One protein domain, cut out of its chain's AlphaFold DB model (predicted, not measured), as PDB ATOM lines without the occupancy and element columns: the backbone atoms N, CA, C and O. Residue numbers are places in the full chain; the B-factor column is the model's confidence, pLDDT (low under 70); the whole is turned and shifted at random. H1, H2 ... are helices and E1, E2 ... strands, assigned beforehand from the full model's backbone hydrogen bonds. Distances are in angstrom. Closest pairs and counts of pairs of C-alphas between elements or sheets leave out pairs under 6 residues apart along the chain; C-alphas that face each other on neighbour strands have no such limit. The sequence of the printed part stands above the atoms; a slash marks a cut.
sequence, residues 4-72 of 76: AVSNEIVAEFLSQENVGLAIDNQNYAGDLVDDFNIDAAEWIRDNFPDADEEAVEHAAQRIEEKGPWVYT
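This is residues 4 to 72 of the 76 residues of an uncharacterized protein of Mesorhizobium sp. CCANP35 (UniProt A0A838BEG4). Three helices, H1, H3 and H4, cluster at one end of an elongated body, with H4 packed on both others; a tiny two-strand ribbon, E1 and E2, follows, and H2 lies beyond it at the other end, its residues 33 to 36 near E2. The printed part has 69 residues, in the order H1, E1, H2, H3, H4, E2. It is mostly helix, with one antiparallel sheet, E1 - E2. The whole is compact, with a radius of gyration of the C-alphas of 12.0 A and spans of 35 by 21 by 18 A.

Find C-alpha 4 at (9.074, 31.145, -20.437); from there H1 runs 16.3 A to residue 15. E1 is residues 19 to 21, H2 residues 30 to 36, 10.3 A, and H3 residues 40 to 47, 10.6 A. H4, residues 53 to 64, runs 16.2 A; E2, residues 69 to 71, ends at C-alpha 71, (16.560, 38.466, -43.682).

Look at Ser 6 and Ala 59, whose C-alphas, 5.0 A apart, are the closest of H1 and H4. These helices touch, H1 with residues 5 to 10 alone, and run the same way at a steep tilt of 36 degrees, only just past shallow. H3 touches H4, closest at C-alphas 40 and 60, 4.9 A, opposite ways at a steep tilt of 56 degrees. H1 and H3 are close but not clearly touching, with C-alphas 9 and 44 at 7.0 A. Between E1 and E2, N 20 and O 70 are 3.0 A apart, within hydrogen-bond range. The closest C-alphas of H2 and E2, those of Phe 36 and Val 70, are 6.0 A apart; H2 touches no helix. Each O i to N i+4 pair is within range in H1, H3 and H4; in H2 1 of 3 is, beside 2 of 4 O i to N i+3 pairs.

The C-alphas farthest apart, those of Gln 26 and Asp 50, are 36.2 A apart. The printed part has no cut and no long link. Look for low confidence at residues 25 to 35, under pLDDT 70; the mean of the printed part is 84.3.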
ATOM      1  N   ALA A   4       9.872  29.996 -20.029       85.50
ATOM      2  CA  ALA A   4       9.074  31.145 -20.437       85.50
ATOM      3  C   ALA A   4       9.883  32.106 -21.319       85.50
ATOM      4  O   ALA A   4       9.442  32.404 -22.427       85.50
ATOM      5  N   VAL A   5      11.086  32.488 -20.879       86.81
ATOM      6  CA  VAL A   5      11.996  33.373 -21.626       86.81
ATOM      7  C   VAL A   5      12.391  32.748 -22.964       86.81
ATOM      8  O   VAL A   5      12.259  33.377 -24.008       86.81
ATOM      9  N   SER A   6      12.768  31.464 -22.977       87.06
ATOM     10  CA  SER A   6      13.094  30.762 -24.231       87.06
ATOM     11  C   SER A   6      11.912  30.733 -25.214       87.06
ATOM     12  O   SER A   6      12.107  30.858 -26.421       87.06
ATOM     13  N   ASN A   7      10.673  30.577 -24.731       89.94
ATOM     14  CA  ASN A   7       9.492  30.609 -25.600       89.94
ATOM     15  C   ASN A   7       9.184  32.010 -26.136       89.94
ATOM     16  O   ASN A   7       8.775  32.118 -27.289       89.94
ATOM     17  N   GLU A   8       9.365  33.045 -25.318       91.88
ATOM     18  CA  GLU A   8       9.208  34.443 -25.729       91.88
ATOM     19  C   GLU A   8      10.205  34.797 -26.833       91.88
ATOM     20  O   GLU A   8       9.791  35.250 -27.897       91.88
ATOM     21  N   ILE A   9      11.483  34.464 -26.637       92.50
ATOM     22  CA  ILE A   9      12.550  34.679 -27.620       92.50
ATOM     23  C   ILE A   9      12.212  34.020 -28.964       92.50
ATOM     24  O   ILE A   9      12.278  34.659 -30.011       92.50
ATOM     25  N   VAL A  10      11.824  32.738 -28.949       91.56
ATOM     26  CA  VAL A  10      11.477  32.011 -30.182       91.56
ATOM     27  C   VAL A  10      10.242  32.619 -30.850       91.56
ATOM     28  O   VAL A  10      10.184  32.685 -32.075       91.56
ATOM     29  N   ALA A  11       9.241  33.040 -30.074       92.44
ATOM     30  CA  ALA A  11       8.046  33.670 -30.624       92.44
ATOM     31  C   ALA A  11       8.366  35.023 -31.271       92.44
ATOM     32  O   ALA A  11       7.865  35.283 -32.361       92.44
ATOM     33  N   GLU A  12       9.216  35.835 -30.641       92.94
ATOM     34  CA  GLU A  12       9.630  37.139 -31.164       92.94
ATOM     35  C   GLU A  12      10.510  37.007 -32.410       92.94
ATOM     36  O   GLU A  12      10.327  37.734 -33.380       92.94
ATOM     37  N   PHE A  13      11.420  36.031 -32.441       91.75
ATOM     38  CA  PHE A  13      12.217  35.758 -33.638       91.75
ATOM     39  C   PHE A  13      11.331  35.401 -34.841       91.75
ATOM     40  O   PHE A  13      11.538  35.880 -35.951       91.75
ATOM     41  N   LEU A  14      10.304  34.578 -34.617       89.12
ATOM     42  CA  LEU A  14       9.365  34.152 -35.660       89.12
ATOM     43  C   LEU A  14       8.297  35.209 -35.989       89.12
ATOM     44  O   LEU A  14       7.561  35.027 -36.959       89.12
ATOM     45  N   SER A  15       8.166  36.262 -35.175       90.88
ATOM     46  CA  SER A  15       7.244  37.379 -35.414       90.88
ATOM     47  C   SER A  15       7.830  38.406 -36.388       90.88
ATOM     48  O   SER A  15       7.069  39.169 -36.986       90.88
ATOM     49  N   GLN A  16       9.161  38.419 -36.546       88.38
ATOM     50  CA  GLN A  16       9.874  39.371 -37.388       88.38
ATOM     51  C   GLN A  16       9.371  39.284 -38.833       88.38
ATOM     52  O   GLN A  16       9.555  38.278 -39.516       88.38
ATOM     53  N   GLU A  17       8.759  40.365 -39.322       85.69
ATOM     54  CA  GLU A  17       8.205  40.419 -40.685       85.69
ATOM     55  C   GLU A  17       9.293  40.279 -41.765       85.69
ATOM     56  O   GLU A  17       9.012  39.855 -42.886       85.69
ATOM     57  N   ASN A  18      10.537  40.611 -41.413       83.75
ATOM     58  CA  ASN A  18      11.703  40.563 -42.282       83.75
ATOM     59  C   ASN A  18      12.580  39.317 -42.069       83.75
ATOM     60  O   ASN A  18      13.697  39.304 -42.576       83.75
ATOM     61  N   VAL A  19      12.135  38.295 -41.329       86.31
ATOM     62  CA  VAL A  19      12.872  37.031 -41.159       86.31
ATOM     63  C   VAL A  19      12.073  35.889 -41.771       86.31
ATOM     64  O   VAL A  19      10.871  35.750 -41.558       86.31
ATOM     65  N   GLY A  20      12.749  35.038 -42.537       85.88
ATOM     66  CA  GLY A  20      12.121  33.886 -43.172       85.88
ATOM     67  C   GLY A  20      13.084  32.725 -43.357       85.88
ATOM     68  O   GLY A  20      14.303  32.887 -43.307       85.88
ATOM     69  N   LEU A  21      12.528  31.533 -43.583       85.50
ATOM     70  CA  LEU A  21      13.334  30.360 -43.896       85.50
ATOM     71  C   LEU A  21      14.006  30.543 -45.257       85.50
ATOM     72  O   LEU A  21      13.364  30.893 -46.252       85.50
ATOM     73  N   ALA A  22      15.301  30.246 -45.326       80.25
ATOM     74  CA  ALA A  22      16.062  30.384 -46.560       80.25
ATOM     75  C   ALA A  22      15.496  29.498 -47.687       80.25
ATOM     76  O   ALA A  22      15.468  29.917 -48.841       80.25
ATOM     77  N   ILE A  23      14.987  28.304 -47.351       73.38
ATOM     78  CA  ILE A  23      14.409  27.349 -48.314       73.38
ATOM     79  C   ILE A  23      13.154  27.877 -49.028       73.38
ATOM     80  O   ILE A  23      12.871  27.464 -50.150       73.38
ATOM     81  N   ASP A  24      12.425  28.806 -48.407       75.62
ATOM     82  CA  ASP A  24      11.216  29.402 -48.982       75.62
ATOM     83  C   ASP A  24      11.534  30.562 -49.946       75.62
ATOM     84  O   ASP A  24      10.650  31.061 -50.646       75.62
ATOM     85  N   ASN A  25      12.804  30.973 -50.042       67.19
ATOM     86  CA  ASN A  25      13.252  32.070 -50.893       67.19
ATOM     87  C   ASN A  25      13.903  31.547 -52.190       67.19
ATOM     88  O   ASN A  25      14.845  30.756 -52.171       67.19
ATOM     89  N   GLN A  26      13.426  32.021 -53.353       55.28
ATOM     90  CA  GLN A  26      13.780  31.496 -54.694       55.28
ATOM     91  C   GLN A  26      15.273  31.607 -55.085       55.28
ATOM     92  O   GLN A  26      15.673  31.042 -56.102       55.28
ATOM     93  N   ASN A  27      16.098  32.294 -54.285       57.09
ATOM     94  CA  ASN A  27      17.544  32.453 -54.483       57.09
ATOM     95  C   ASN A  27      18.398  31.529 -53.589       57.09
ATOM     96  O   ASN A  27      19.595  31.771 -53.443       57.09
ATOM     97  N   TYR A  28      17.815  30.481 -52.996       58.06
ATOM     98  CA  TYR A  28      18.532  29.489 -52.187       58.06
ATOM     99  C   TYR A  28      19.596  28.735 -53.013       58.06
ATOM    100  O   TYR A  28      19.345  27.677 -53.591       58.06
ATOM    101  N   ALA A  29      20.810  29.279 -53.074       59.78
ATOM    102  CA  ALA A  29      22.014  28.513 -53.355       59.78
ATOM    103  C   ALA A  29      22.574  28.095 -51.998       59.78
ATOM    104  O   ALA A  29      22.979  28.959 -51.231       59.78
ATOM    105  N   GLY A  30      22.572  26.798 -51.682       58.47
ATOM    106  CA  GLY A  30      23.006  26.302 -50.369       58.47
ATOM    107  C   GLY A  30      24.396  26.792 -49.935       58.47
ATOM    108  O   GLY A  30      24.620  26.938 -48.745       58.47
ATOM    109  N   ASP A  31      25.280  27.125 -50.885       63.12
ATOM    110  CA  ASP A  31      26.599  27.721 -50.618       63.12
ATOM    111  C   ASP A  31      26.562  29.211 -50.217       63.12
ATOM    112  O   ASP A  31      27.488  29.677 -49.573       63.12
ATOM    113  N   LEU A  32      25.527  29.975 -50.591       59.28
ATOM    114  CA  LEU A  32      25.366  31.383 -50.182       59.28
ATOM    115  C   LEU A  32      24.657  31.516 -48.830       59.28
ATOM    116  O   LEU A  32      24.650  32.585 -48.236       59.28
ATOM    117  N   VAL A  33      24.024  30.445 -48.354       66.06
ATOM    118  CA  VAL A  33      23.218  30.478 -47.133       66.06
ATOM    119  C   VAL A  33      24.093  30.617 -45.899       66.06
ATOM    120  O   VAL A  33      23.701  31.354 -45.012       66.06
ATOM    121  N   ASP A  34      25.279  30.009 -45.858       66.75
ATOM    122  CA  ASP A  34      26.223  30.198 -44.745       66.75
ATOM    123  C   ASP A  34      26.609  31.678 -44.547       66.75
ATOM    124  O   ASP A  34      26.742  32.123 -43.413       66.75
ATOM    125  N   ASP A  35      26.722  32.460 -45.628       67.38
ATOM    126  CA  ASP A  35      27.080  33.887 -45.567       67.38
ATOM    127  C   ASP A  35      25.911  34.805 -45.155       67.38
ATOM    128  O   ASP A  35      26.140  35.904 -44.651       67.38
ATOM    129  N   PHE A  36      24.660  34.386 -45.381       74.31
ATOM    130  CA  PHE A  36      23.459  35.187 -45.080       74.31
ATOM    131  C   PHE A  36      22.605  34.622 -43.941       74.31
ATOM    132  O   PHE A  36      21.583  35.219 -43.595       74.31
ATOM    133  N   ASN A  37      22.990  33.472 -43.384       84.81
ATOM    134  CA  ASN A  37      22.264  32.839 -42.298       84.81
ATOM    135  C   ASN A  37      22.357  33.712 -41.050       84.81
ATOM    136  O   ASN A  37      23.441  34.085 -40.605       84.81
ATOM    137  N   ILE A  38      21.203  34.004 -40.470       88.50
ATOM    138  CA  ILE A  38      21.100  34.688 -39.193       88.50
ATOM    139  C   ILE A  38      21.616  33.730 -38.123       88.50
ATOM    140  O   ILE A  38      21.041  32.660 -37.910       88.50
ATOM    141  N   ASP A  39      22.680  34.129 -37.429       91.19
ATOM    142  CA  ASP A  39      23.094  33.474 -36.192       91.19
ATOM    143  C   ASP A  39      22.033  33.771 -35.125       91.19
ATOM    144  O   ASP A  39      21.877  34.904 -34.654       91.19
ATOM    145  N   ALA A  40      21.254  32.747 -34.775       91.25
ATOM    146  CA  ALA A  40      20.165  32.900 -33.825       91.25
ATOM    147  C   ALA A  40      20.694  33.309 -32.444       91.25
ATOM    148  O   ALA A  40      20.077  34.132 -31.778       91.25
ATOM    149  N   ALA A  41      21.841  32.785 -32.007       93.06
ATOM    150  CA  ALA A  41      22.401  33.126 -30.704       93.06
ATOM    151  C   ALA A  41      22.896  34.578 -30.660       93.06
ATOM    152  O   ALA A  41      22.731  35.242 -29.635       93.06
ATOM    153  N   GLU A  42      23.490  35.077 -31.746       92.31
ATOM    154  CA  GLU A  42      23.864  36.490 -31.877       92.31
ATOM    155  C   GLU A  42      22.626  37.392 -31.843       92.31
ATOM    156  O   GLU A  42      22.522  38.249 -30.964       92.31
ATOM    157  N   TRP A  43      21.626  37.111 -32.688       93.25
ATOM    158  CA  TRP A  43      20.381  37.882 -32.727       93.25
ATOM    159  C   TRP A  43      19.704  37.963 -31.354       93.25
ATOM    160  O   TRP A  43      19.237  39.027 -30.942       93.25
ATOM    161  N   ILE A  44      19.661  36.848 -30.619       93.25
ATOM    162  CA  ILE A  44      19.052  36.811 -29.287       93.25
ATOM    163  C   ILE A  44      19.824  37.702 -28.318       93.25
ATOM    164  O   ILE A  44      19.195  38.431 -27.559       93.25
ATOM    165  N   ARG A  45      21.161  37.673 -28.327       92.88
ATOM    166  CA  ARG A  45      21.973  38.500 -27.417       92.88
ATOM    167  C   ARG A  45      21.800  39.994 -27.679       92.88
ATOM    168  O   ARG A  45      21.816  40.765 -26.723       92.88
ATOM    169  N   ASP A  46      21.602  40.391 -28.934       92.94
ATOM    170  CA  ASP A  46      21.340  41.788 -29.289       92.94
ATOM    171  C   ASP A  46      19.940  42.261 -28.863       92.94
ATOM    172  O   ASP A  46      19.781  43.393 -28.404       92.94
ATOM    173  N   ASN A  47      18.919  41.404 -28.978       91.62
ATOM    174  CA  ASN A  47      17.526  41.775 -28.686       91.62
ATOM    175  C   ASN A  47      17.112  41.518 -27.226       91.62
ATOM    176  O   ASN A  47      16.260  42.221 -26.685       91.62
ATOM    177  N   PHE A  48      17.731  40.535 -26.576       91.56
ATOM    178  CA  PHE A  48      17.469  40.107 -25.204       91.56
ATOM    179  C   PHE A  48      18.780  40.090 -24.397       91.56
ATOM    180  O   PHE A  48      19.239  39.024 -23.980       91.56
ATOM    181  N   PRO A  49      19.398  41.259 -24.136       90.12
ATOM    182  CA  PRO A  49      20.691  41.338 -23.451       90.12
ATOM    183  C   PRO A  49      20.655  40.825 -22.001       90.12
ATOM    184  O   PRO A  49      21.696  40.494 -21.439       90.12
ATOM    185  N   ASP A  50      19.464  40.758 -21.399       91.06
ATOM    186  CA  ASP A  50      19.240  40.254 -20.041       91.06
ATOM    187  C   ASP A  50      18.959  38.738 -19.991       91.06
ATOM    188  O   ASP A  50      18.761  38.189 -18.906       91.06
ATOM    189  N   ALA A  51      18.900  38.047 -21.136       89.00
ATOM    190  CA  ALA A  51      18.657  36.608 -21.165       89.00
ATOM    191  C   ALA A  51      19.881  35.819 -20.676       89.00
ATOM    192  O   ALA A  51      21.008  36.031 -21.126       89.00
ATOM    193  N   ASP A  52      19.650  34.854 -19.782       91.44
ATOM    194  CA  ASP A  52      20.688  33.927 -19.329       91.44
ATOM    195  C   ASP A  52      21.189  33.027 -20.472       91.44
ATOM    196  O   ASP A  52      20.422  32.624 -21.350       91.44
ATOM    197  N   GLU A  53      22.460  32.621 -20.406       90.25
ATOM    198  CA  GLU A  53      23.132  31.813 -21.437       90.25
ATOM    199  C   GLU A  53      22.367  30.522 -21.776       90.25
ATOM    200  O   GLU A  53      22.127  30.244 -22.947       90.25
ATOM    201  N   GLU A  54      21.856  29.802 -20.769       90.25
ATOM    202  CA  GLU A  54      21.064  28.577 -20.972       90.25
ATOM    203  C   GLU A  54      19.763  28.841 -21.764       90.25
ATOM    204  O   GLU A  54      19.318  27.996 -22.542       90.25
ATOM    205  N   ALA A  55      19.134  30.010 -21.580       90.06
ATOM    206  CA  ALA A  55      17.921  30.381 -22.310       90.06
ATOM    207  C   ALA A  55      18.237  30.776 -23.758       90.06
ATOM    208  O   ALA A  55      17.485  30.394 -24.660       90.06
ATOM    209  N   VAL A  56      19.355  31.483 -23.968       92.06
ATOM    210  CA  VAL A  56      19.878  31.832 -25.295       92.06
ATOM    211  C   VAL A  56      20.204  30.568 -26.083       92.06
ATOM    212  O   VAL A  56      19.678  30.398 -27.177       92.06
ATOM    213  N   GLU A  57      20.993  29.652 -25.518       92.44
ATOM    214  CA  GLU A  57      21.380  28.400 -26.181       92.44
ATOM    215  C   GLU A  57      20.156  27.557 -26.551       92.44
ATOM    216  O   GLU A  57      20.022  27.097 -27.685       92.44
ATOM    217  N   HIS A  58      19.215  27.397 -25.618       91.88
ATOM    218  CA  HIS A  58      18.017  26.597 -25.857       91.88
ATOM    219  C   HIS A  58      17.074  27.234 -26.892       91.88
ATOM    220  O   HIS A  58      16.445  26.527 -27.680       91.88
ATOM    221  N   ALA A  59      16.941  28.565 -26.906       92.31
ATOM    222  CA  ALA A  59      16.154  29.262 -27.921       92.31
ATOM    223  C   ALA A  59      16.835  29.227 -29.299       92.31
ATOM    224  O   ALA A  59      16.167  28.900 -30.280       92.31
ATOM    225  N   ALA A  60      18.144  29.491 -29.358       93.12
ATOM    226  CA  ALA A  60      18.940  29.447 -30.582       93.12
ATOM    227  C   ALA A  60      18.861  28.068 -31.237       93.12
ATOM    228  O   ALA A  60      18.464  27.968 -32.396       93.12
ATOM    229  N   GLN A  61      19.081  27.000 -30.462       93.12
ATOM    230  CA  GLN A  61      18.963  25.626 -30.950       93.12
ATOM    231  C   GLN A  61      17.600  25.373 -31.608       93.12
ATOM    232  O   GLN A  61      17.527  24.843 -32.712       93.12
ATOM    233  N   ARG A  62      16.503  25.786 -30.961       92.31
ATOM    234  CA  ARG A  62      15.141  25.584 -31.487       92.31
ATOM    235  C   ARG A  62      14.859  26.378 -32.760       92.31
ATOM    236  O   ARG A  62      13.998  25.976 -33.546       92.31
ATOM    237  N   ILE A  63      15.502  27.531 -32.919       91.12
ATOM    238  CA  ILE A  63      15.416  28.348 -34.128       91.12
ATOM    239  C   ILE A  63      16.189  27.641 -35.245       91.12
ATOM    240  O   ILE A  63      15.599  27.320 -36.275       91.12
ATOM    241  N   GLU A  64      17.454  27.297 -35.013       89.94
ATOM    242  CA  GLU A  64      18.344  26.657 -35.992       89.94
ATOM    243  C   GLU A  64      17.862  25.267 -36.440       89.94
ATOM    244  O   GLU A  64      18.018  24.902 -37.605       89.94
ATOM    245  N   GLU A  65      17.191  24.506 -35.567       89.25
ATOM    246  CA  GLU A  65      16.585  23.207 -35.905       89.25
ATOM    247  C   GLU A  65      15.562  23.288 -37.049       89.25
ATOM    248  O   GLU A  65      15.327  22.300 -37.748       89.25
ATOM    249  N   LYS A  66      14.927  24.448 -37.247       85.69
ATOM    250  CA  LYS A  66      13.942  24.643 -38.323       85.69
ATOM    251  C   LYS A  66      14.586  24.908 -39.681       85.69
ATOM    252  O   LYS A  66      13.896  24.822 -40.696       85.69
ATOM    253  N   GLY A  67      15.884  25.170 -39.701       78.94
ATOM    254  CA  GLY A  67      16.654  25.438 -40.900       78.94
ATOM    255  C   GLY A  67      17.311  26.811 -40.862       78.94
ATOM    256  O   GLY A  67      17.097  27.581 -39.928       78.94
ATOM    257  N   PRO A  68      18.121  27.114 -41.878       86.50
ATOM    258  CA  PRO A  68      18.764  28.408 -41.982       86.50
ATOM    259  C   PRO A  68      17.730  29.520 -42.187       86.50
ATOM    260  O   PRO A  68      16.799  29.392 -42.994       86.50
ATOM    261  N   TRP A  69      17.920  30.614 -41.459       87.94
ATOM    262  CA  TRP A  69      17.067  31.795 -41.455       87.94
ATOM    263  C   TRP A  69      17.793  32.939 -42.129       87.94
ATOM    264  O   TRP A  69      18.979  33.134 -41.907       87.94
ATOM    265  N   VAL A  70      17.092  33.710 -42.946       86.31
ATOM    266  CA  VAL A  70      17.668  34.865 -43.636       86.31
ATOM    267  C   VAL A  70      16.762  36.067 -43.457       86.31
ATOM    268  O   VAL A  70      15.545  35.923 -43.287       86.31
ATOM    269  N   TYR A  71      17.351  37.256 -43.539       83.75
ATOM    270  CA  TYR A  71      16.560  38.466 -43.682       83.75
ATOM    271  C   TYR A  71      15.933  38.498 -45.080       83.75
ATOM    272  O   TYR A  71      16.619  38.337 -46.089       83.75
ATOM    273  N   THR A  72      14.614  38.652 -45.139       78.00
ATOM    274  CA  THR A  72      13.832  38.680 -46.385       78.00
ATOM    275  C   THR A  72      13.738  40.081 -46.977       78.00
ATOM    276  O   THR A  72      13.487  40.227 -48.175       78.00
TER     277      THR A  72